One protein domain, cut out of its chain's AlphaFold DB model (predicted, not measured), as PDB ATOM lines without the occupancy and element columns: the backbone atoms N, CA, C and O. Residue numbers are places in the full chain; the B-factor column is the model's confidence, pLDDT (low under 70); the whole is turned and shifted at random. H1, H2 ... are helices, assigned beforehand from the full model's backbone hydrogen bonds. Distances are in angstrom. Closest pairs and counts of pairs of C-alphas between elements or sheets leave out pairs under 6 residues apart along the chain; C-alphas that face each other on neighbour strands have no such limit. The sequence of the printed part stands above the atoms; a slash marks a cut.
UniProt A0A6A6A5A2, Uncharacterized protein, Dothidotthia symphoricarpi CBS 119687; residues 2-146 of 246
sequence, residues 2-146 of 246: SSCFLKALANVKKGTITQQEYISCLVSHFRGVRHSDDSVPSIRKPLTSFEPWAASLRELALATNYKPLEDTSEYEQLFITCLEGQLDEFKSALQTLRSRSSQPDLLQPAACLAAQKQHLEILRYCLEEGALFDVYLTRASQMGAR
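Overview. This is residues 2 to 146 of the 246 residues of an uncharacterized protein of Dothidotthia symphoricarpi CBS 119687 (UniProt A0A6A6A5A2). Four helical hairpins, H1-H2, H3-H4, H5-H6 and H7-H8, and a last helix H9 make a rounded, well-packed body with H4 and H7 side by side in its middle. H2 and H3 pack on H4 and H1 on H2 in one half; in the other, H5, H8 and H9 pack on H7, and H6 packs on H5. The 145 printed residues hold nine named helices, H1 to H9 in chain order, and no named strand; the class is all helix. The whole is compact, with a radius of gyration of the C-alphas of 14.0 A and spans of 37 by 36 by 27 A.

Along the chain. H1, residues 5 to 13, begins at C-alpha 5 (153.577, 101.954, 173.519). H2 is residues 19 to 31, the longest at 19.6 A. H3 is residues 41 to 50, and H4 residues 52 to 63, 16.2 A long. H5, residues 73 to 84, is 16.2 A long, and H6, residues 87 to 98, 16.3 A. H7 is residues 107 to 116 and H8 residues 120 to 128. H9, residues 135 to 145, ends at C-alpha 145 (177.517, 100.693, 168.634).

Arrangement. H2, H3, H4, H5, H7 and H9 form a bundle, helices side by side. H1 and H2 are a hairpin that touches closest at the C-alphas of Ala 8 and Tyr 22, 5.8 A apart. H2 touches H4 with residues 26 to 30 alone, closest at the C-alphas of Phe 30 and Ala 61, 5.9 A. H2 touches H5, opposite ways at a tilt of 36 degrees, only just steep. H4 touches H7 with residues 52 to 57 alone, opposite ways at a shallow tilt of 17 degrees; the C-alphas of Trp 53 and Cys 112 are closest, 4.7 A. H7 touches H9, the same way at 30 degrees, closest at the C-alphas of Gln 116 and Gly 144, 4.2 A. H3 and H9 only just touch, with 3 pairs of C-alphas within 8 A. H1 stays apart from H7. Every O i to N i+4 pair is within hydrogen-bond range in H1, H4, H5, H6, H7, H8 and H9; in H2 it is 6 of 9, in H3 4 of 6.

Size, cuts and confidence. The C-alphas farthest apart, those of Glu 70 and Arg 146, are 38.5 A apart. The printed part has no cut and no long link. The mean pLDDT of the printed part is 92.4; residues 43 and 101 are under 70.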
ATOM      1  N   SER A   2     145.153 104.484 167.576       72.38
ATOM      2  CA  SER A   2     146.191 104.613 168.610       72.38
ATOM      3  C   SER A   2     146.292 103.304 169.398       72.38
ATOM      4  O   SER A   2     145.275 102.665 169.666       72.38
ATOM      5  N   SER A   3     147.511 102.868 169.706       84.69
ATOM      6  CA  SER A   3     147.803 101.746 170.605       84.69
ATOM      7  C   SER A   3     148.807 102.219 171.646       84.69
ATOM      8  O   SER A   3     149.672 103.030 171.317       84.69
ATOM      9  N   CYS A   4     148.733 101.689 172.870       89.88
ATOM     10  CA  CYS A   4     149.743 101.951 173.897       89.88
ATOM     11  C   CYS A   4     151.144 101.539 173.413       89.88
ATOM     12  O   CYS A   4     151.278 100.662 172.548       89.88
ATOM     13  N   PHE A   5     152.192 102.137 173.987       90.94
ATOM     14  CA  PHE A   5     153.577 101.954 173.519       90.94
ATOM     15  C   PHE A   5     153.984 100.471 173.415       90.94
ATOM     16  O   PHE A   5     154.551 100.051 172.407       90.94
ATOM     17  N   LEU A   6     153.647  99.645 174.417       89.56
ATOM     18  CA  LEU A   6     153.990  98.215 174.402       89.56
ATOM     19  C   LEU A   6     153.225  97.418 173.354       89.56
ATOM     20  O   LEU A   6     153.797  96.527 172.731       89.56
ATOM     21  N   LYS A   7     151.937  97.713 173.158       92.25
ATOM     22  CA  LYS A   7     151.136  97.010 172.156       92.25
ATOM     23  C   LYS A   7     151.625  97.354 170.753       92.25
ATOM     24  O   LYS A   7     151.752  96.456 169.927       92.25
ATOM     25  N   ALA A   8     151.956  98.620 170.510       94.00
ATOM     26  CA  ALA A   8     152.559  99.056 169.258       94.00
ATOM     27  C   ALA A   8     153.908  98.344 169.018       94.00
ATOM     28  O   ALA A   8     154.118  97.786 167.941       94.00
ATOM     29  N   LEU A   9     154.763  98.246 170.046       92.56
ATOM     30  CA  LEU A   9     156.032  97.513 169.971       92.56
ATOM     31  C   LEU A   9     155.835  96.014 169.682       92.56
ATOM     32  O   LEU A   9     156.512  95.435 168.834       92.56
ATOM     33  N   ALA A  10     154.899  95.366 170.374       92.19
ATOM     34  CA  ALA A  10     154.587  93.961 170.136       92.19
ATOM     35  C   ALA A  10     154.077  93.737 168.704       92.19
ATOM     36  O   ALA A  10     154.459  92.764 168.055       92.19
ATOM     37  N   ASN A  11     153.249  94.650 168.196       94.94
ATOM     38  CA  ASN A  11     152.685  94.559 166.856       94.94
ATOM     39  C   ASN A  11     153.742  94.741 165.758       94.94
ATOM     40  O   ASN A  11     153.724  93.978 164.789       94.94
ATOM     41  N   VAL A  12     154.671  95.696 165.909       95.12
ATOM     42  CA  VAL A  12     155.736  95.911 164.913       95.12
ATOM     43  C   VAL A  12     156.735  94.753 164.914       95.12
ATOM     44  O   VAL A  12     157.130  94.288 163.850       95.12
ATOM     45  N   LYS A  13     157.063  94.188 166.087       92.81
ATOM     46  CA  LYS A  13     157.916  92.988 166.187       92.81
ATOM     47  C   LYS A  13     157.288  91.751 165.545       92.81
ATOM     48  O   LYS A  13     158.002  90.930 164.982       92.81
ATOM     49  N   LYS A  14     155.961  91.623 165.608       95.50
ATOM     50  CA  LYS A  14     155.206  90.548 164.944       95.50
ATOM     51  C   LYS A  14     154.998  90.784 163.443       95.50
ATOM     52  O   LYS A  14     154.383  89.945 162.796       95.50
ATOM     53  N   GLY A  15     155.430  91.927 162.901       95.88
ATOM     54  CA  GLY A  15     155.182  92.306 161.507       95.88
ATOM     55  C   GLY A  15     153.713  92.603 161.190       95.88
ATOM     56  O   GLY A  15     153.327  92.614 160.028       95.88
ATOM     57  N   THR A  16     152.878  92.826 162.211       97.38
ATOM     58  CA  THR A  16     151.444  93.142 162.030       97.38
ATOM     59  C   THR A  16     151.188  94.612 161.712       97.38
ATOM     60  O   THR A  16     150.114  94.944 161.223       97.38
ATOM     61  N   ILE A  17     152.163  95.476 162.001       97.00
ATOM     62  CA  ILE A  17     152.218  96.868 161.553       97.00
ATOM     63  C   ILE A  17     153.630  97.156 161.039       97.00
ATOM     64  O   ILE A  17     154.603  96.533 161.475       97.00
ATOM     65  N   THR A  18     153.742  98.105 160.123       96.56
ATOM     66  CA  THR A  18     155.001  98.637 159.597       96.56
ATOM     67  C   THR A  18     155.727  99.507 160.632       96.56
ATOM     68  O   THR A  18     155.157  99.926 161.641       96.56
ATOM     69  N   GLN A  19     157.001  99.829 160.375       95.38
ATOM     70  CA  GLN A  19     157.743 100.801 161.192       95.38
ATOM     71  C   GLN A  19     157.114 102.199 161.150       95.38
ATOM     72  O   GLN A  19     157.077 102.885 162.168       95.38
ATOM     73  N   GLN A  20     156.569 102.602 160.000       95.50
ATOM     74  CA  GLN A  20     155.865 103.874 159.873       95.50
ATOM     75  C   GLN A  20     154.607 103.896 160.748       95.50
ATOM     76  O   GLN A  20     154.439 104.801 161.556       95.50
ATOM     77  N   GLU A  21     153.776 102.854 160.679       96.31
ATOM     78  CA  GLU A  21     152.594 102.733 161.542       96.31
ATOM     79  C   GLU A  21     152.959 102.655 163.031       96.31
ATOM     80  O   GLU A  21     152.213 103.157 163.876       96.31
ATOM     81  N   TYR A  22     154.106 102.056 163.369       96.62
ATOM     82  CA  TYR A  22     154.640 102.072 164.729       96.62
ATOM     83  C   TYR A  22     154.956 103.499 165.189       96.62
ATOM     84  O   TYR A  22     154.471 103.904 166.248       96.62
ATOM     85  N   ILE A  23     155.679 104.283 164.382       96.94
ATOM     86  CA  ILE A  23     155.949 105.705 164.650       96.94
ATOM     87  C   ILE A  23     154.636 106.476 164.824       96.94
ATOM     88  O   ILE A  23     154.471 107.140 165.851       96.94
ATOM     89  N   SER A  24     153.678 106.332 163.899       95.75
ATOM     90  CA  SER A  24     152.363 106.986 163.983       95.75
ATOM     91  C   SER A  24     151.627 106.622 165.277       95.75
ATOM     92  O   SER A  24     151.045 107.487 165.936       95.75
ATOM     93  N   CYS A  25     151.690 105.356 165.714       95.19
ATOM     94  CA  CYS A  25     151.134 104.948 167.005       95.19
ATOM     95  C   CYS A  25     151.798 105.696 168.167       95.19
ATOM     96  O   CYS A  25     151.090 106.211 169.036       95.19
ATOM     97  N   LEU A  26     153.131 105.786 168.187       95.12
ATOM     98  CA  LEU A  26     153.846 106.429 169.287       95.12
ATOM     99  C   LEU A  26     153.544 107.924 169.365       95.12
ATOM    100  O   LEU A  26     153.144 108.408 170.426       95.12
ATOM    101  N   VAL A  27     153.662 108.650 168.253       95.50
ATOM    102  CA  VAL A  27     153.460 110.103 168.274       95.50
ATOM    103  C   VAL A  27     151.991 110.494 168.436       95.50
ATOM    104  O   VAL A  27     151.717 111.584 168.928       95.50
ATOM    105  N   SER A  28     151.030 109.599 168.162       94.06
ATOM    106  CA  SER A  28     149.606 109.863 168.434       94.06
ATOM    107  C   SER A  28     149.307 110.217 169.899       94.06
ATOM    108  O   SER A  28     148.305 110.877 170.181       94.06
ATOM    109  N   HIS A  29     150.190 109.859 170.841       93.19
ATOM    110  CA  HIS A  29     150.072 110.262 172.243       93.19
ATOM    111  C   HIS A  29     150.188 111.787 172.422       93.19
ATOM    112  O   HIS A  29     149.569 112.336 173.333       93.19
ATOM    113  N   PHE A  30     150.856 112.511 171.517       93.19
ATOM    114  CA  PHE A  30     150.877 113.980 171.528       93.19
ATOM    115  C   PHE A  30     149.526 114.619 171.184       93.19
ATOM    116  O   PHE A  30     149.327 115.808 171.407       93.19
ATOM    117  N   ARG A  31     148.535 113.830 170.753       92.38
ATOM    118  CA  ARG A  31     147.135 114.269 170.606       92.38
ATOM    119  C   ARG A  31     146.338 114.190 171.910       92.38
ATOM    120  O   ARG A  31     145.122 114.336 171.913       92.38
ATOM    121  N   GLY A  32     147.012 113.914 173.030       88.00
ATOM    122  CA  GLY A  32     146.380 113.725 174.336       88.00
ATOM    123  C   GLY A  32     145.819 112.321 174.559       88.00
ATOM    124  O   GLY A  32     145.192 112.076 175.586       88.00
ATOM    125  N   VAL A  33     146.059 111.376 173.642       84.19
ATOM    126  CA  VAL A  33     145.687 109.972 173.854       84.19
ATOM    127  C   VAL A  33     146.554 109.396 174.973       84.19
ATOM    128  O   VAL A  33     147.781 109.540 174.969       84.19
ATOM    129  N   ARG A  34     145.913 108.778 175.964       84.00
ATOM    130  CA  ARG A  34     146.567 108.118 177.097       84.00
ATOM    131  C   ARG A  34     145.909 106.768 177.313       84.00
ATOM    132  O   ARG A  34     144.688 106.701 177.448       84.00
ATOM    133  N   HIS A  35     146.706 105.714 177.388       83.88
ATOM    134  CA  HIS A  35     146.236 104.408 177.827       83.88
ATOM    135  C   HIS A  35     146.620 104.210 179.293       83.88
ATOM    136  O   HIS A  35     147.659 104.695 179.746       83.88
ATOM    137  N   SER A  36     145.796 103.473 180.042       82.25
ATOM    138  CA  SER A  36     146.092 103.105 181.437       82.25
ATOM    139  C   SER A  36     147.470 102.462 181.570       82.25
ATOM    140  O   SER A  36     148.209 102.748 182.509       82.25
ATOM    141  N   ASP A  37     147.824 101.651 180.576       82.19
ATOM    142  CA  ASP A  37     149.079 100.918 180.529       82.19
ATOM    143  C   ASP A  37     150.264 101.878 180.415       82.19
ATOM    144  O   ASP A  37     151.258 101.693 181.107       82.19
ATOM    145  N   ASP A  38     150.144 102.972 179.656       81.12
ATOM    146  CA  ASP A  38     151.252 103.903 179.417       81.12
ATOM    147  C   ASP A  38     151.797 104.516 180.709       81.12
ATOM    148  O   ASP A  38     152.949 104.929 180.735       81.12
ATOM    149  N   SER A  39     151.021 104.552 181.793       76.31
ATOM    150  CA  SER A  39     151.442 105.133 183.075       76.31
ATOM    151  C   SER A  39     152.083 104.123 184.032       76.31
ATOM    152  O   SER A  39     152.588 104.512 185.085       76.31
ATOM    153  N   VAL A  40     152.087 102.828 183.700       78.62
ATOM    154  CA  VAL A  40     152.533 101.780 184.625       78.62
ATOM    155  C   VAL A  40     154.071 101.735 184.688       78.62
ATOM    156  O   VAL A  40     154.720 101.513 183.661       78.62
ATOM    157  N   PRO A  41     154.700 101.883 185.876       74.19
ATOM    158  CA  PRO A  41     156.161 101.897 186.005       74.19
ATOM    159  C   PRO A  41     156.861 100.647 185.459       74.19
ATOM    160  O   PRO A  41     157.979 100.743 184.952       74.19
ATOM    161  N   SER A  42     156.206  99.481 185.509       73.56
ATOM    162  CA  SER A  42     156.753  98.222 184.988       73.56
ATOM    163  C   SER A  42     157.012  98.248 183.479       73.56
ATOM    164  O   SER A  42     157.838  97.480 182.997       73.56
ATOM    165  N   ILE A  43     156.373  99.153 182.730       68.88
ATOM    166  CA  ILE A  43     156.577  99.306 181.282       68.88
ATOM    167  C   ILE A  43     157.911  99.983 180.947       68.88
ATOM    168  O   ILE A  43     158.468  99.756 179.868       68.88
ATOM    169  N   ARG A  44     158.472 100.774 181.872       70.94
ATOM    170  CA  ARG A  44     159.724 101.506 181.629       70.94
ATOM    171  C   ARG A  44     160.885 100.570 181.317       70.94
ATOM    172  O   ARG A  44     161.647 100.860 180.400       70.94
ATOM    173  N   LYS A  45     161.017  99.448 182.037       76.94
ATOM    174  CA  LYS A  45     162.139  98.511 181.855       76.94
ATOM    175  C   LYS A  45     162.152  97.889 180.446       76.94
ATOM    176  O   LYS A  45     163.148  98.088 179.758       76.94
ATOM    177  N   PRO A  46     161.076  97.231 179.963       76.62
ATOM    178  CA  PRO A  46     161.047  96.682 178.607       76.62
ATOM    179  C   PRO A  46     161.332  97.721 177.518       76.62
ATOM    180  O   PRO A  46     162.158  97.475 176.642       76.62
ATOM    181  N   LEU A  47     160.697  98.898 177.581       81.12
ATOM    182  CA  LEU A  47     160.926  99.942 176.581       81.12
ATOM    183  C   LEU A  47     162.367 100.444 176.614       81.12
ATOM    184  O   LEU A  47     163.017 100.469 175.581       81.12
ATOM    185  N   THR A  48     162.907 100.765 177.790       83.56
ATOM    186  CA  THR A  48     164.291 101.252 177.899       83.56
ATOM    187  C   THR A  48     165.287 100.213 177.387       83.56
ATOM    188  O   THR A  48     166.249 100.565 176.716       83.56
ATOM    189  N   SER A  49     165.063  98.923 177.663       85.75
ATOM    190  CA  SER A  49     165.993  97.861 177.270       85.75
ATOM    191  C   SER A  49     165.999  97.547 175.773       85.75
ATOM    192  O   SER A  49     167.061  97.160 175.274       85.75
ATOM    193  N   PHE A  50     164.858  97.683 175.085       88.31
ATOM    194  CA  PHE A  50     164.685  97.241 173.691       88.31
ATOM    195  C   PHE A  50     164.402  98.363 172.688       88.31
ATOM    196  O   PHE A  50     164.725  98.211 171.520       88.31
ATOM    197  N   GLU A  51     163.778  99.455 173.115       94.31
ATOM    198  CA  GLU A  51     163.423 100.608 172.280       94.31
ATOM    199  C   GLU A  51     163.636 101.911 173.074       94.31
ATOM    200  O   GLU A  51     162.674 102.617 173.400       94.31
ATOM    201  N   PRO A  52     164.888 102.241 173.447       95.69
ATOM    202  CA  PRO A  52     165.200 103.417 174.256       95.69
ATOM    203  C   PRO A  52     164.669 104.728 173.662       95.69
ATOM    204  O   PRO A  52     164.245 105.606 174.412       95.69
ATOM    205  N   TRP A  53     164.604 104.858 172.333       96.88
ATOM    206  CA  TRP A  53     164.001 106.033 171.694       96.88
ATOM    207  C   TRP A  53     162.491 106.139 171.962       96.88
ATOM    208  O   TRP A  53     161.998 107.222 172.268       96.88
ATOM    209  N   ALA A  54     161.765 105.017 171.932       95.94
ATOM    210  CA  ALA A  54     160.343 104.974 172.256       95.94
ATOM    211  C   ALA A  54     160.109 105.251 173.749       95.94
ATOM    212  O   ALA A  54     159.132 105.905 174.107       95.94
ATOM    213  N   ALA A  55     161.020 104.799 174.620       94.94
ATOM    214  CA  ALA A  55     161.001 105.127 176.044       94.94
ATOM    215  C   ALA A  55     161.190 106.637 176.284       94.94
ATOM    216  O   ALA A  55     160.408 107.236 177.022       94.94
ATOM    217  N   SER A  56     162.170 107.246 175.610       95.94
ATOM    218  CA  SER A  56     162.424 108.693 175.639       95.94
ATOM    219  C   SER A  56     161.209 109.487 175.145       95.94
ATOM    220  O   SER A  56     160.721 110.387 175.831       95.94
ATOM    221  N   LEU A  57     160.630 109.084 174.006       95.25
ATOM    222  CA  LEU A  57     159.429 109.704 173.442       95.25
ATOM    223  C   LEU A  57     158.220 109.582 174.376       95.25
ATOM    224  O   LEU A  57     157.456 110.537 174.527       95.25
ATOM    225  N   ARG A  58     158.052 108.427 175.031       93.56
ATOM    226  CA  ARG A  58     156.997 108.203 176.023       93.56
ATOM    227  C   ARG A  58     157.146 109.143 177.210       93.56
ATOM    228  O   ARG A  58     156.162 109.767 177.595       93.56
ATOM    229  N   GLU A  59     158.333 109.240 177.808       91.81
ATOM    230  CA  GLU A  59     158.539 110.160 178.932       91.81
ATOM    231  C   GLU A  59     158.239 111.598 178.519       91.81
ATOM    232  O   GLU A  59     157.521 112.281 179.240       91.81
ATOM    233  N   LEU A  60     158.679 112.028 177.334       92.94
ATOM    234  CA  LEU A  60     158.345 113.352 176.817       92.94
ATOM    235  C   LEU A  60     156.826 113.537 176.697       92.94
ATOM    236  O   LEU A  60     156.281 114.487 177.257       92.94
ATOM    237  N   ALA A  61     156.129 112.600 176.048       91.62
ATOM    238  CA  ALA A  61     154.685 112.655 175.845       91.62
ATOM    239  C   ALA A  61     153.874 112.645 177.155       91.62
ATOM    240  O   ALA A  61     152.760 113.171 177.172       91.62
ATOM    241  N   LEU A  62     154.403 112.049 178.231       87.62
ATOM    242  CA  LEU A  62     153.738 111.948 179.534       87.62
ATOM    243  C   LEU A  62     154.134 113.057 180.523       87.62
ATOM    244  O   LEU A  62     153.319 113.410 181.369       87.62
ATOM    245  N   ALA A  63     155.358 113.584 180.444       82.19
ATOM    246  CA  ALA A  63     155.906 114.529 181.420       82.19
ATOM    247  C   ALA A  63     155.640 116.000 181.078       82.19
ATOM    248  O   ALA A  63     155.724 116.855 181.959       82.19
ATOM    249  N   THR A  64     155.353 116.322 179.814       73.06
ATOM    250  CA  THR A  64     155.186 117.715 179.386       73.06
ATOM    251  C   THR A  64     153.723 118.152 179.377       73.06
ATOM    252  O   THR A  64     152.843 117.480 178.846       73.06
ATOM    253  N   ASN A  65     153.475 119.341 179.932       75.56
ATOM    254  CA  ASN A  65     152.192 120.039 179.845       75.56
ATOM    255  C   ASN A  65     152.099 120.797 178.510       75.56
ATOM    256  O   ASN A  65     152.043 122.027 178.491       75.56
ATOM    257  N   TYR A  66     152.141 120.076 177.388       84.50
ATOM    258  CA  TYR A  66     151.839 120.655 176.077       84.50
ATOM    259  C   TYR A  66     150.328 120.710 175.852       84.50
ATOM    260  O   TYR A  66     149.560 119.928 176.420       84.50
ATOM    261  N   LYS A  67     149.892 121.619 174.976       87.25
ATOM    262  CA  LYS A  67     148.529 121.582 174.446       87.25
ATOM    263  C   LYS A  67     148.425 120.390 173.487       87.25
ATOM    264  O   LYS A  67     149.207 120.360 172.537       87.25
ATOM    265  N   PRO A  68     147.485 119.447 173.693       91.00
ATOM    266  CA  PRO A  68     147.280 118.336 172.776       91.00
ATOM    267  C   PRO A  68     147.199 118.797 171.322       91.00
ATOM    268  O   PRO A  68     146.514 119.772 171.003       91.00
ATOM    269  N   LEU A  69     147.919 118.090 170.463       90.69
ATOM    270  CA  LEU A  69     147.972 118.349 169.037       90.69
ATOM    271  C   LEU A  69     146.709 117.853 168.335       90.69
ATOM    272  O   LEU A  69     146.202 116.769 168.625       90.69
ATOM    273  N   GLU A  70     146.232 118.620 167.360       91.31
ATOM    274  CA  GLU A  70     145.164 118.161 166.467       91.31
ATOM    275  C   GLU A  70     145.699 117.124 165.468       91.31
ATOM    276  O   GLU A  70     145.045 116.099 165.231       91.31
ATOM    277  N   ASP A  71     146.921 117.356 164.979       91.88
ATOM    278  CA  ASP A  71     147.641 116.558 163.989       91.88
ATOM    279  C   ASP A  71     149.089 116.285 164.436       91.88
ATOM    280  O   ASP A  71     149.752 117.147 165.013       91.88
ATOM    281  N   THR A  72     149.568 115.070 164.172       94.31
ATOM    282  CA  THR A  72     150.924 114.596 164.490       94.31
ATOM    283  C   THR A  72     151.764 114.307 163.252       94.31
ATOM    284  O   THR A  72     152.903 113.875 163.403       94.31
ATOM    285  N   SER A  73     151.259 114.577 162.046       94.88
ATOM    286  CA  SER A  73     151.929 114.247 160.780       94.88
ATOM    287  C   SER A  73     153.359 114.794 160.689       94.88
ATOM    288  O   SER A  73     154.254 114.121 160.193       94.88
ATOM    289  N   GLU A  74     153.625 115.983 161.233       94.81
ATOM    290  CA  GLU A  74     154.980 116.552 161.242       94.81
ATOM    291  C   GLU A  74     155.927 115.847 162.220       94.81
ATOM    292  O   GLU A  74     157.124 115.744 161.959       94.81
ATOM    293  N   TYR A  75     155.400 115.338 163.338       96.31
ATOM    294  CA  TYR A  75     156.180 114.535 164.282       96.31
ATOM    295  C   TYR A  75     156.500 113.184 163.646       96.31
ATOM    296  O   TYR A  75     157.628 112.710 163.749       96.31
ATOM    297  N   GLU A  76     155.521 112.584 162.959       96.75
ATOM    298  CA  GLU A  76     155.717 111.362 162.173       96.75
ATOM    299  C   GLU A  76     156.821 111.575 161.143       96.75
ATOM    300  O   GLU A  76     157.787 110.816 161.125       96.75
ATOM    301  N   GLN A  77     156.736 112.656 160.364       97.25
ATOM    302  CA  GLN A  77     157.727 112.978 159.345       97.25
ATOM    303  C   GLN A  77     159.129 113.160 159.935       97.25
ATOM    304  O   GLN A  77     160.077 112.617 159.376       97.25
ATOM    305  N   LEU A  78     159.276 113.856 161.070       98.25
ATOM    306  CA  LEU A  78     160.572 114.013 161.745       98.25
ATOM    307  C   LEU A  78     161.210 112.656 162.086       98.25
ATOM    308  O   LEU A  78     162.404 112.450 161.863       98.25
ATOM    309  N   PHE A  79     160.437 111.727 162.651       98.50
ATOM    310  CA  PHE A  79     160.972 110.418 163.030       98.50
ATOM    311  C   PHE A  79     161.166 109.490 161.831       98.50
ATOM    312  O   PHE A  79     162.068 108.657 161.877       98.50
ATOM    313  N   ILE A  80     160.387 109.640 160.759       98.06
ATOM    314  CA  ILE A  80     160.596 108.911 159.500       98.06
ATOM    315  C   ILE A  80     161.906 109.358 158.841       98.06
ATOM    316  O   ILE A  80     162.745 108.510 158.557       98.06
ATOM    317  N   THR A  81     162.150 110.664 158.686       98.31
ATOM    318  CA  THR A  81     163.416 111.158 158.105       98.31
ATOM    319  C   THR A  81     164.611 110.776 158.976       98.31
ATOM    320  O   THR A  81     165.657 110.375 158.464       98.31
ATOM    321  N   CYS A  82     164.441 110.795 160.305       98.56
ATOM    322  CA  CYS A  82     165.439 110.274 161.235       98.56
ATOM    323  C   CYS A  82     165.673 108.767 161.061       98.56
ATOM    324  O   CYS A  82     166.818 108.333 161.095       98.56
ATOM    325  N   LEU A  83     164.619 107.961 160.898       97.88
ATOM    326  CA  LEU A  83     164.706 106.513 160.687       97.88
ATOM    327  C   LEU A  83     165.421 106.176 159.372       97.88
ATOM    328  O   LEU A  83     166.163 105.195 159.316       97.88
ATOM    329  N   GLU A  84     165.207 106.987 158.340       97.88
ATOM    330  CA  GLU A  84     165.773 106.823 156.998       97.88
ATOM    331  C   GLU A  84     167.189 107.407 156.856       97.88
ATOM    332  O   GLU A  84     167.852 107.155 155.852       97.88
ATOM    333  N   GLY A  85     167.684 108.146 157.855       98.19
ATOM    334  CA  GLY A  85     169.023 108.748 157.822       98.19
ATOM    335  C   GLY A  85     169.122 110.005 156.951       98.19
ATOM    336  O   GLY A  85     170.214 110.399 156.548       98.19
ATOM    337  N   GLN A  86     167.990 110.645 156.660       98.50
ATOM    338  CA  GLN A  86     167.881 111.836 155.817       98.50
ATOM    339  C   GLN A  86     168.184 113.106 156.626       98.50
ATOM    340  O   GLN A  86     167.294 113.709 157.227       98.50
ATOM    341  N   LEU A  87     169.465 113.481 156.709       98.62
ATOM    342  CA  LEU A  87     169.940 114.559 157.588       98.62
ATOM    343  C   LEU A  87     169.327 115.931 157.270       98.62
ATOM    344  O   LEU A  87     168.961 116.658 158.195       98.62
ATOM    345  N   ASP A  88     169.254 116.313 155.996       98.56
ATOM    346  CA  ASP A  88     168.813 117.656 155.608       98.56
ATOM    347  C   ASP A  88     167.301 117.819 155.811       98.56
ATOM    348  O   ASP A  88     166.839 118.822 156.366       98.56
ATOM    349  N   GLU A  89     166.530 116.788 155.477       98.56
ATOM    350  CA  GLU A  89     165.099 116.696 155.737       98.56
ATOM    351  C   GLU A  89     164.812 116.653 157.240       98.56
ATOM    352  O   GLU A  89     163.898 117.333 157.713       98.56
ATOM    353  N   PHE A  90     165.618 115.917 158.016       98.69
ATOM    354  CA  PHE A  90     165.539 115.901 159.476       98.69
ATOM    355  C   PHE A  90     165.756 117.298 160.070       98.69
ATOM    356  O   PHE A  90     164.941 117.760 160.871       98.69
ATOM    357  N   LYS A  91     166.818 118.000 159.653       98.44
ATOM    358  CA  LYS A  91     167.105 119.375 160.095       98.44
ATOM    359  C   LYS A  91     165.946 120.311 159.766       98.44
ATOM    360  O   LYS A  91     165.489 121.047 160.638       98.44
ATOM    361  N   SER A  92     165.447 120.256 158.532       97.75
ATOM    362  CA  SER A  92     164.321 121.079 158.081       97.75
ATOM    363  C   SER A  92     163.051 120.824 158.907       97.75
ATOM    364  O   SER A  92     162.422 121.768 159.400       97.75
ATOM    365  N   ALA A  93     162.711 119.551 159.139       97.00
ATOM    366  CA  ALA A  93     161.563 119.159 159.951       97.00
ATOM    367  C   ALA A  93     161.702 119.632 161.408       97.00
ATOM    368  O   ALA A  93     160.772 120.226 161.957       97.00
ATOM    369  N   LEU A  94     162.876 119.445 162.023       96.81
ATOM    370  CA  LEU A  94     163.119 119.851 163.408       96.81
ATOM    371  C   LEU A  94     163.017 121.372 163.583       96.81
ATOM    372  O   LEU A  94     162.371 121.842 164.519       96.81
ATOM    373  N   GLN A  95     163.617 122.149 162.678       95.00
ATOM    374  CA  GLN A  95     163.562 123.614 162.726       95.00
ATOM    375  C   GLN A  95     162.136 124.134 162.524       95.00
ATOM    376  O   GLN A  95     161.691 125.035 163.239       95.00
ATOM    377  N   THR A  96     161.380 123.515 161.614       93.38
ATOM    378  CA  THR A  96     159.961 123.832 161.408       93.38
ATOM    379  C   THR A  96     159.160 123.615 162.690       93.38
ATOM    380  O   THR A  96     158.404 124.498 163.097       93.38
ATOM    381  N   LEU A  97     159.365 122.489 163.377       93.12
ATOM    382  CA  LEU A  97     158.691 122.196 164.643       93.12
ATOM    383  C   LEU A  97     159.089 123.172 165.757       93.12
ATOM    384  O   LEU A  97     158.219 123.695 166.451       93.12
ATOM    385  N   ARG A  98     160.383 123.484 165.889       91.69
ATOM    386  CA  ARG A  98     160.905 124.415 166.905       91.69
ATOM    387  C   ARG A  98     160.455 125.861 166.707       91.69
ATOM    388  O   ARG A  98     160.353 126.599 167.683       91.69
ATOM    389  N   SER A  99     160.136 126.263 165.477       91.12
ATOM    390  CA  SER A  99     159.575 127.594 165.199       91.12
ATOM    391  C   SER A  99     158.189 127.813 165.832       91.12
ATOM    392  O   SER A  99     157.731 128.951 165.959       91.12
ATOM    393  N   ARG A 100     157.514 126.738 166.268       84.25
ATOM    394  CA  ARG A 100     156.191 126.784 166.893       84.25
ATOM    395  C   ARG A 100     156.331 126.877 168.408       84.25
ATOM    396  O   ARG A 100     156.731 125.929 169.079       84.25
ATOM    397  N   SER A 101     155.932 128.010 168.978       66.06
ATOM    398  CA  SER A 101     155.861 128.167 170.433       66.06
ATOM    399  C   SER A 101     154.902 127.137 171.048       66.06
ATOM    400  O   SER A 101     153.834 126.911 170.479       66.06
ATOM    401  N   SER A 102     155.226 126.599 172.235       74.88
ATOM    402  CA  SER A 102     154.421 125.672 173.073       74.88
ATOM    403  C   SER A 102     154.453 124.167 172.753       74.88
ATOM    404  O   SER A 102     153.708 123.408 173.375       74.88
ATOM    405  N   GLN A 103     155.325 123.720 171.848       81.62
ATOM    406  CA  GLN A 103     155.489 122.297 171.530       81.62
ATOM    407  C   GLN A 103     156.649 121.649 172.307       81.62
ATOM    408  O   GLN A 103     157.630 122.330 172.609       81.62
ATOM    409  N   PRO A 104     156.549 120.354 172.660       87.25
ATOM    410  CA  PRO A 104     157.653 119.612 173.259       87.25
ATOM    411  C   PRO A 104     158.843 119.527 172.293       87.25
ATOM    412  O   PRO A 104     158.666 119.308 171.096       87.25
ATOM    413  N   ASP A 105     160.062 119.670 172.820       91.19
ATOM    414  CA  ASP A 105     161.277 119.503 172.017       91.19
ATOM    415  C   ASP A 105     161.557 118.012 171.779       91.19
ATOM    416  O   ASP A 105     161.798 117.246 172.714       91.19
ATOM    417  N   LEU A 106     161.519 117.602 170.511       95.75
ATOM    418  CA  LEU A 106     161.707 116.216 170.073       95.75
ATOM    419  C   LEU A 106     163.182 115.841 169.870       95.75
ATOM    420  O   LEU A 106     163.469 114.715 169.453       95.75
ATOM    421  N   LEU A 107     164.115 116.748 170.179       97.50
ATOM    422  CA  LEU A 107     165.550 116.530 170.008       97.50
ATOM    423  C   LEU A 107     166.051 115.260 170.715       97.50
ATOM    424  O   LEU A 107     166.760 114.455 170.114       97.50
ATOM    425  N   GLN A 108     165.674 115.059 171.981       97.75
ATOM    426  CA  GLN A 108     166.194 113.952 172.791       97.75
ATOM    427  C   GLN A 108     165.725 112.570 172.281       97.75
ATOM    428  O   GLN A 108     166.574 111.692 172.089       97.75
ATOM    429  N   PRO A 109     164.428 112.334 171.987       98.19
ATOM    430  CA  PRO A 109     164.007 111.086 171.349       98.19
ATOM    431  C   PRO A 109     164.613 110.872 169.956       98.19
ATOM    432  O   PRO A 109     164.936 109.735 169.608       98.19
ATOM    433  N   ALA A 110     164.801 111.939 169.169       98.56
ATOM    434  CA  ALA A 110     165.428 111.842 167.853       98.56
ATOM    435  C   ALA A 110     166.899 111.409 167.948       98.56
ATOM    436  O   ALA A 110     167.313 110.500 167.231       98.56
ATOM    437  N   ALA A 111     167.659 111.964 168.899       98.75
ATOM    438  CA  ALA A 111     169.026 111.529 169.183       98.75
ATOM    439  C   ALA A 111     169.085 110.028 169.510       98.75
ATOM    440  O   ALA A 111     169.953 109.311 169.010       98.75
ATOM    441  N   CYS A 112     168.130 109.534 170.309       98.69
ATOM    442  CA  CYS A 112     168.037 108.114 170.645       98.69
ATOM    443  C   CYS A 112     167.772 107.255 169.398       98.69
ATOM    444  O   CYS A 112     168.429 106.234 169.207       98.69
ATOM    445  N   LEU A 113     166.835 107.658 168.533       98.62
ATOM    446  CA  LEU A 113     166.536 106.909 167.313       98.62
ATOM    447  C   LEU A 113     167.743 106.889 166.366       98.62
ATOM    448  O   LEU A 113     168.119 105.820 165.887       98.62
ATOM    449  N   ALA A 114     168.389 108.038 166.157       98.69
ATOM    450  CA  ALA A 114     169.585 108.153 165.329       98.69
ATOM    451  C   ALA A 114     170.724 107.262 165.841       98.69
ATOM    452  O   ALA A 114     171.322 106.522 165.060       98.69
ATOM    453  N   ALA A 115     170.977 107.267 167.155       98.44
ATOM    454  CA  ALA A 115     171.969 106.398 167.776       98.44
ATOM    455  C   ALA A 115     171.644 104.917 167.545       98.44
ATOM    456  O   ALA A 115     172.479 104.182 167.025       98.44
ATOM    457  N   GLN A 116     170.418 104.487 167.856       97.31
ATOM    458  CA  GLN A 116     169.995 103.092 167.707       97.31
ATOM    459  C   GLN A 116     170.029 102.613 166.246       97.31
ATOM    460  O   GLN A 116     170.256 101.430 165.995       97.31
ATOM    461  N   LYS A 117     169.794 103.511 165.282       97.44
ATOM    462  CA  LYS A 117     169.802 103.221 163.838       97.44
ATOM    463  C   LYS A 117     171.141 103.479 163.156       97.44
ATOM    464  O   LYS A 117     171.234 103.306 161.949       97.44
ATOM    465  N   GLN A 118     172.171 103.825 163.924       97.69
ATOM    466  CA  GLN A 118     173.522 104.073 163.430       97.69
ATOM    467  C   GLN A 118     173.649 105.278 162.477       97.69
ATOM    468  O   GLN A 118     174.626 105.399 161.740       97.69
ATOM    469  N   HIS A 119     172.702 106.218 162.538       98.31
ATOM    470  CA  HIS A 119     172.701 107.446 161.739       98.31
ATOM    471  C   HIS A 119     173.582 108.511 162.386       98.31
ATOM    472  O   HIS A 119     173.105 109.469 162.998       98.31
ATOM    473  N   LEU A 120     174.896 108.307 162.275       98.25
ATOM    474  CA  LEU A 120     175.919 109.071 162.988       98.25
ATOM    475  C   LEU A 120     175.806 110.590 162.792       98.25
ATOM    476  O   LEU A 120     175.934 111.337 163.758       98.25
ATOM    477  N   GLU A 121     175.539 111.057 161.574       98.56
ATOM    478  CA  GLU A 121     175.478 112.497 161.299       98.56
ATOM    479  C   GLU A 121     174.236 113.166 161.906       98.56
ATOM    480  O   GLU A 121     174.317 114.304 162.373       98.56
ATOM    481  N   ILE A 122     173.112 112.446 162.010       98.81
ATOM    482  CA  ILE A 122     171.932 112.930 162.742       98.81
ATOM    483  C   ILE A 122     172.217 112.942 164.245       98.81
ATOM    484  O   ILE A 122     171.898 113.920 164.920       98.81
ATOM    485  N   LEU A 123     172.860 111.897 164.779       98.75
ATOM    486  CA  LEU A 123     173.254 111.851 166.188       98.75
ATOM    487  C   LEU A 123     174.210 113.003 166.542       98.75
ATOM    488  O   LEU A 123     174.008 113.678 167.551       98.75
ATOM    489  N   ARG A 124     175.227 113.249 165.707       98.62
ATOM    490  CA  ARG A 124     176.164 114.369 165.853       98.62
ATOM    491  C   ARG A 124     175.418 115.691 165.918       98.62
ATOM    492  O   ARG A 124     175.606 116.429 166.883       98.62
ATOM    493  N   TYR A 125     174.550 115.936 164.939       98.69
ATOM    494  CA  TYR A 125     173.736 117.140 164.896       98.69
ATOM    495  C   TYR A 125     172.879 117.287 166.161       98.69
ATOM    496  O   TYR A 125     172.877 118.346 166.779       98.69
ATOM    497  N   CYS A 126     172.219 116.217 166.616       98.69
ATOM    498  CA  CYS A 126     171.389 116.287 167.816       98.69
ATOM    499  C   CYS A 126     172.194 116.646 169.076       98.69
ATOM    500  O   CYS A 126     171.727 117.436 169.894       98.69
ATOM    501  N   LEU A 127     173.399 116.088 169.241       98.31
ATOM    502  CA  LEU A 127     174.284 116.412 170.366       98.31
ATOM    503  C   LEU A 127     174.803 117.858 170.299       98.31
ATOM    504  O   LEU A 127     174.926 118.511 171.331       98.31
ATOM    505  N   GLU A 128     175.093 118.370 169.102       98.06
ATOM    506  CA  GLU A 128     175.488 119.773 168.888       98.06
ATOM    507  C   GLU A 128     174.344 120.751 169.197       98.06
ATOM    508  O   GLU A 128     174.579 121.826 169.743       98.06
ATOM    509  N   GLU A 129     173.105 120.340 168.933       97.50
ATOM    510  CA  GLU A 129     171.875 121.071 169.266       97.50
ATOM    511  C   GLU A 129     171.444 120.926 170.737       97.50
ATOM    512  O   GLU A 129     170.409 121.467 171.134       97.50
ATOM    513  N   GLY A 130     172.221 120.209 171.554       97.25
ATOM    514  CA  GLY A 130     172.031 120.135 173.003       97.25
ATOM    515  C   GLY A 130     171.384 118.856 173.535       97.25
ATOM    516  O   GLY A 130     171.024 118.828 174.712       97.25
ATOM    517  N   ALA A 131     171.246 117.793 172.735       97.88
ATOM    518  CA  ALA A 131     170.876 116.482 173.271       97.88
ATOM    519  C   ALA A 131     171.949 116.001 174.259       97.88
ATOM    520  O   ALA A 131     173.146 116.205 174.049       97.88
ATOM    521  N   LEU A 132     171.523 115.343 175.337       96.44
ATOM    522  CA  LEU A 132     172.413 114.908 176.413       96.44
ATOM    523  C   LEU A 132     172.437 113.385 176.515       96.44
ATOM    524  O   LEU A 132     171.434 112.717 176.270       96.44
ATOM    525  N   PHE A 133     173.573 112.827 176.930       96.12
ATOM    526  CA  PHE A 133     173.664 111.410 177.284       96.12
ATOM    527  C   PHE A 133     172.924 111.138 178.597       96.12
ATOM    528  O   PHE A 133     173.512 111.107 179.673       96.12
ATOM    529  N   ASP A 134     171.611 110.950 178.499       95.19
ATOM    530  CA  ASP A 134     170.784 110.406 179.570       95.19
ATOM    531  C   ASP A 134     170.753 108.867 179.511       95.19
ATOM    532  O   ASP A 134     171.467 108.226 178.729       95.19
ATOM    533  N   VAL A 135     169.915 108.252 180.347       93.00
ATOM    534  CA  VAL A 135     169.750 106.791 180.380       93.00
ATOM    535  C   VAL A 135     169.258 106.220 179.043       93.00
ATOM    536  O   VAL A 135     169.643 105.110 178.678       93.00
ATOM    537  N   TYR A 136     168.442 106.966 178.291       96.38
ATOM    538  CA  TYR A 136     167.875 106.506 177.026       96.38
ATOM    539  C   TYR A 136     168.890 106.616 175.900       96.38
ATOM    540  O   TYR A 136     169.125 105.632 175.202       96.38
ATOM    541  N   LEU A 137     169.540 107.771 175.754       97.75
ATOM    542  CA  LEU A 137     170.534 107.971 174.712       97.75
ATOM    543  C   LEU A 137     171.750 107.080 174.943       97.75
ATOM    544  O   LEU A 137     172.208 106.450 173.999       97.75
ATOM    545  N   THR A 138     172.207 106.920 176.188       96.31
ATOM    546  CA  THR A 138     173.291 105.976 176.509       96.31
ATOM    547  C   THR A 138     172.931 104.560 176.068       96.31
ATOM    548  O   THR A 138     173.722 103.894 175.402       96.31
ATOM    549  N   ARG A 139     171.709 104.105 176.370       96.44
ATOM    550  CA  ARG A 139     171.250 102.775 175.968       96.44
ATOM    551  C   ARG A 139     171.085 102.638 174.453       96.44
ATOM    552  O   ARG A 139     171.451 101.611 173.887       96.44
ATOM    553  N   ALA A 140     170.567 103.663 173.784       97.81
ATOM    554  CA  ALA A 140     170.452 103.691 172.332       97.81
ATOM    555  C   ALA A 140     171.828 103.647 171.651       97.81
ATOM    556  O   ALA A 140     172.019 102.896 170.698       97.81
ATOM    557  N   SER A 141     172.800 104.391 172.181       97.62
ATOM    558  CA  SER A 141     174.191 104.391 171.732       97.62
ATOM    559  C   SER A 141     174.856 103.033 171.923       97.62
ATOM    560  O   SER A 141     175.504 102.558 171.000       97.62
ATOM    561  N   GLN A 142     174.636 102.359 173.057       96.00
ATOM    562  CA  GLN A 142     175.093 100.981 173.258       96.00
ATOM    563  C   GLN A 142     174.519 100.029 172.199       96.00
ATOM    564  O   GLN A 142     175.242  99.216 171.633       96.00
ATOM    565  N   MET A 143     173.221 100.129 171.902       96.38
ATOM    566  CA  MET A 143     172.593  99.288 170.880       96.38
ATOM    567  C   MET A 143     173.143  99.578 169.480       96.38
ATOM    568  O   MET A 143     173.458  98.646 168.745       96.38
ATOM    569  N   GLY A 144     173.281 100.857 169.129       96.38
ATOM    570  CA  GLY A 144     173.812 101.289 167.840       96.38
ATOM    571  C   GLY A 144     175.290 100.967 167.640       96.38
ATOM    572  O   GLY A 144     175.705 100.688 166.523       96.38
ATOM    573  N   ALA A 145     176.085 100.963 168.706       96.88
ATOM    574  CA  ALA A 145     177.517 100.693 168.634       96.88
ATOM    575  C   ALA A 145     177.859  99.219 168.363       96.88
ATOM    576  O   ALA A 145     178.994  98.921 167.988       96.88
ATOM    577  N   ARG A 146     176.902  98.294 168.528       95.31
ATOM    578  CA  ARG A 146     177.142  96.871 168.271       95.31
ATOM    579  C   ARG A 146     177.561  96.641 166.820       95.31
ATOM    580  O   ARG A 146     176.830  96.993 165.894       95.31
TER     581      ARG A 146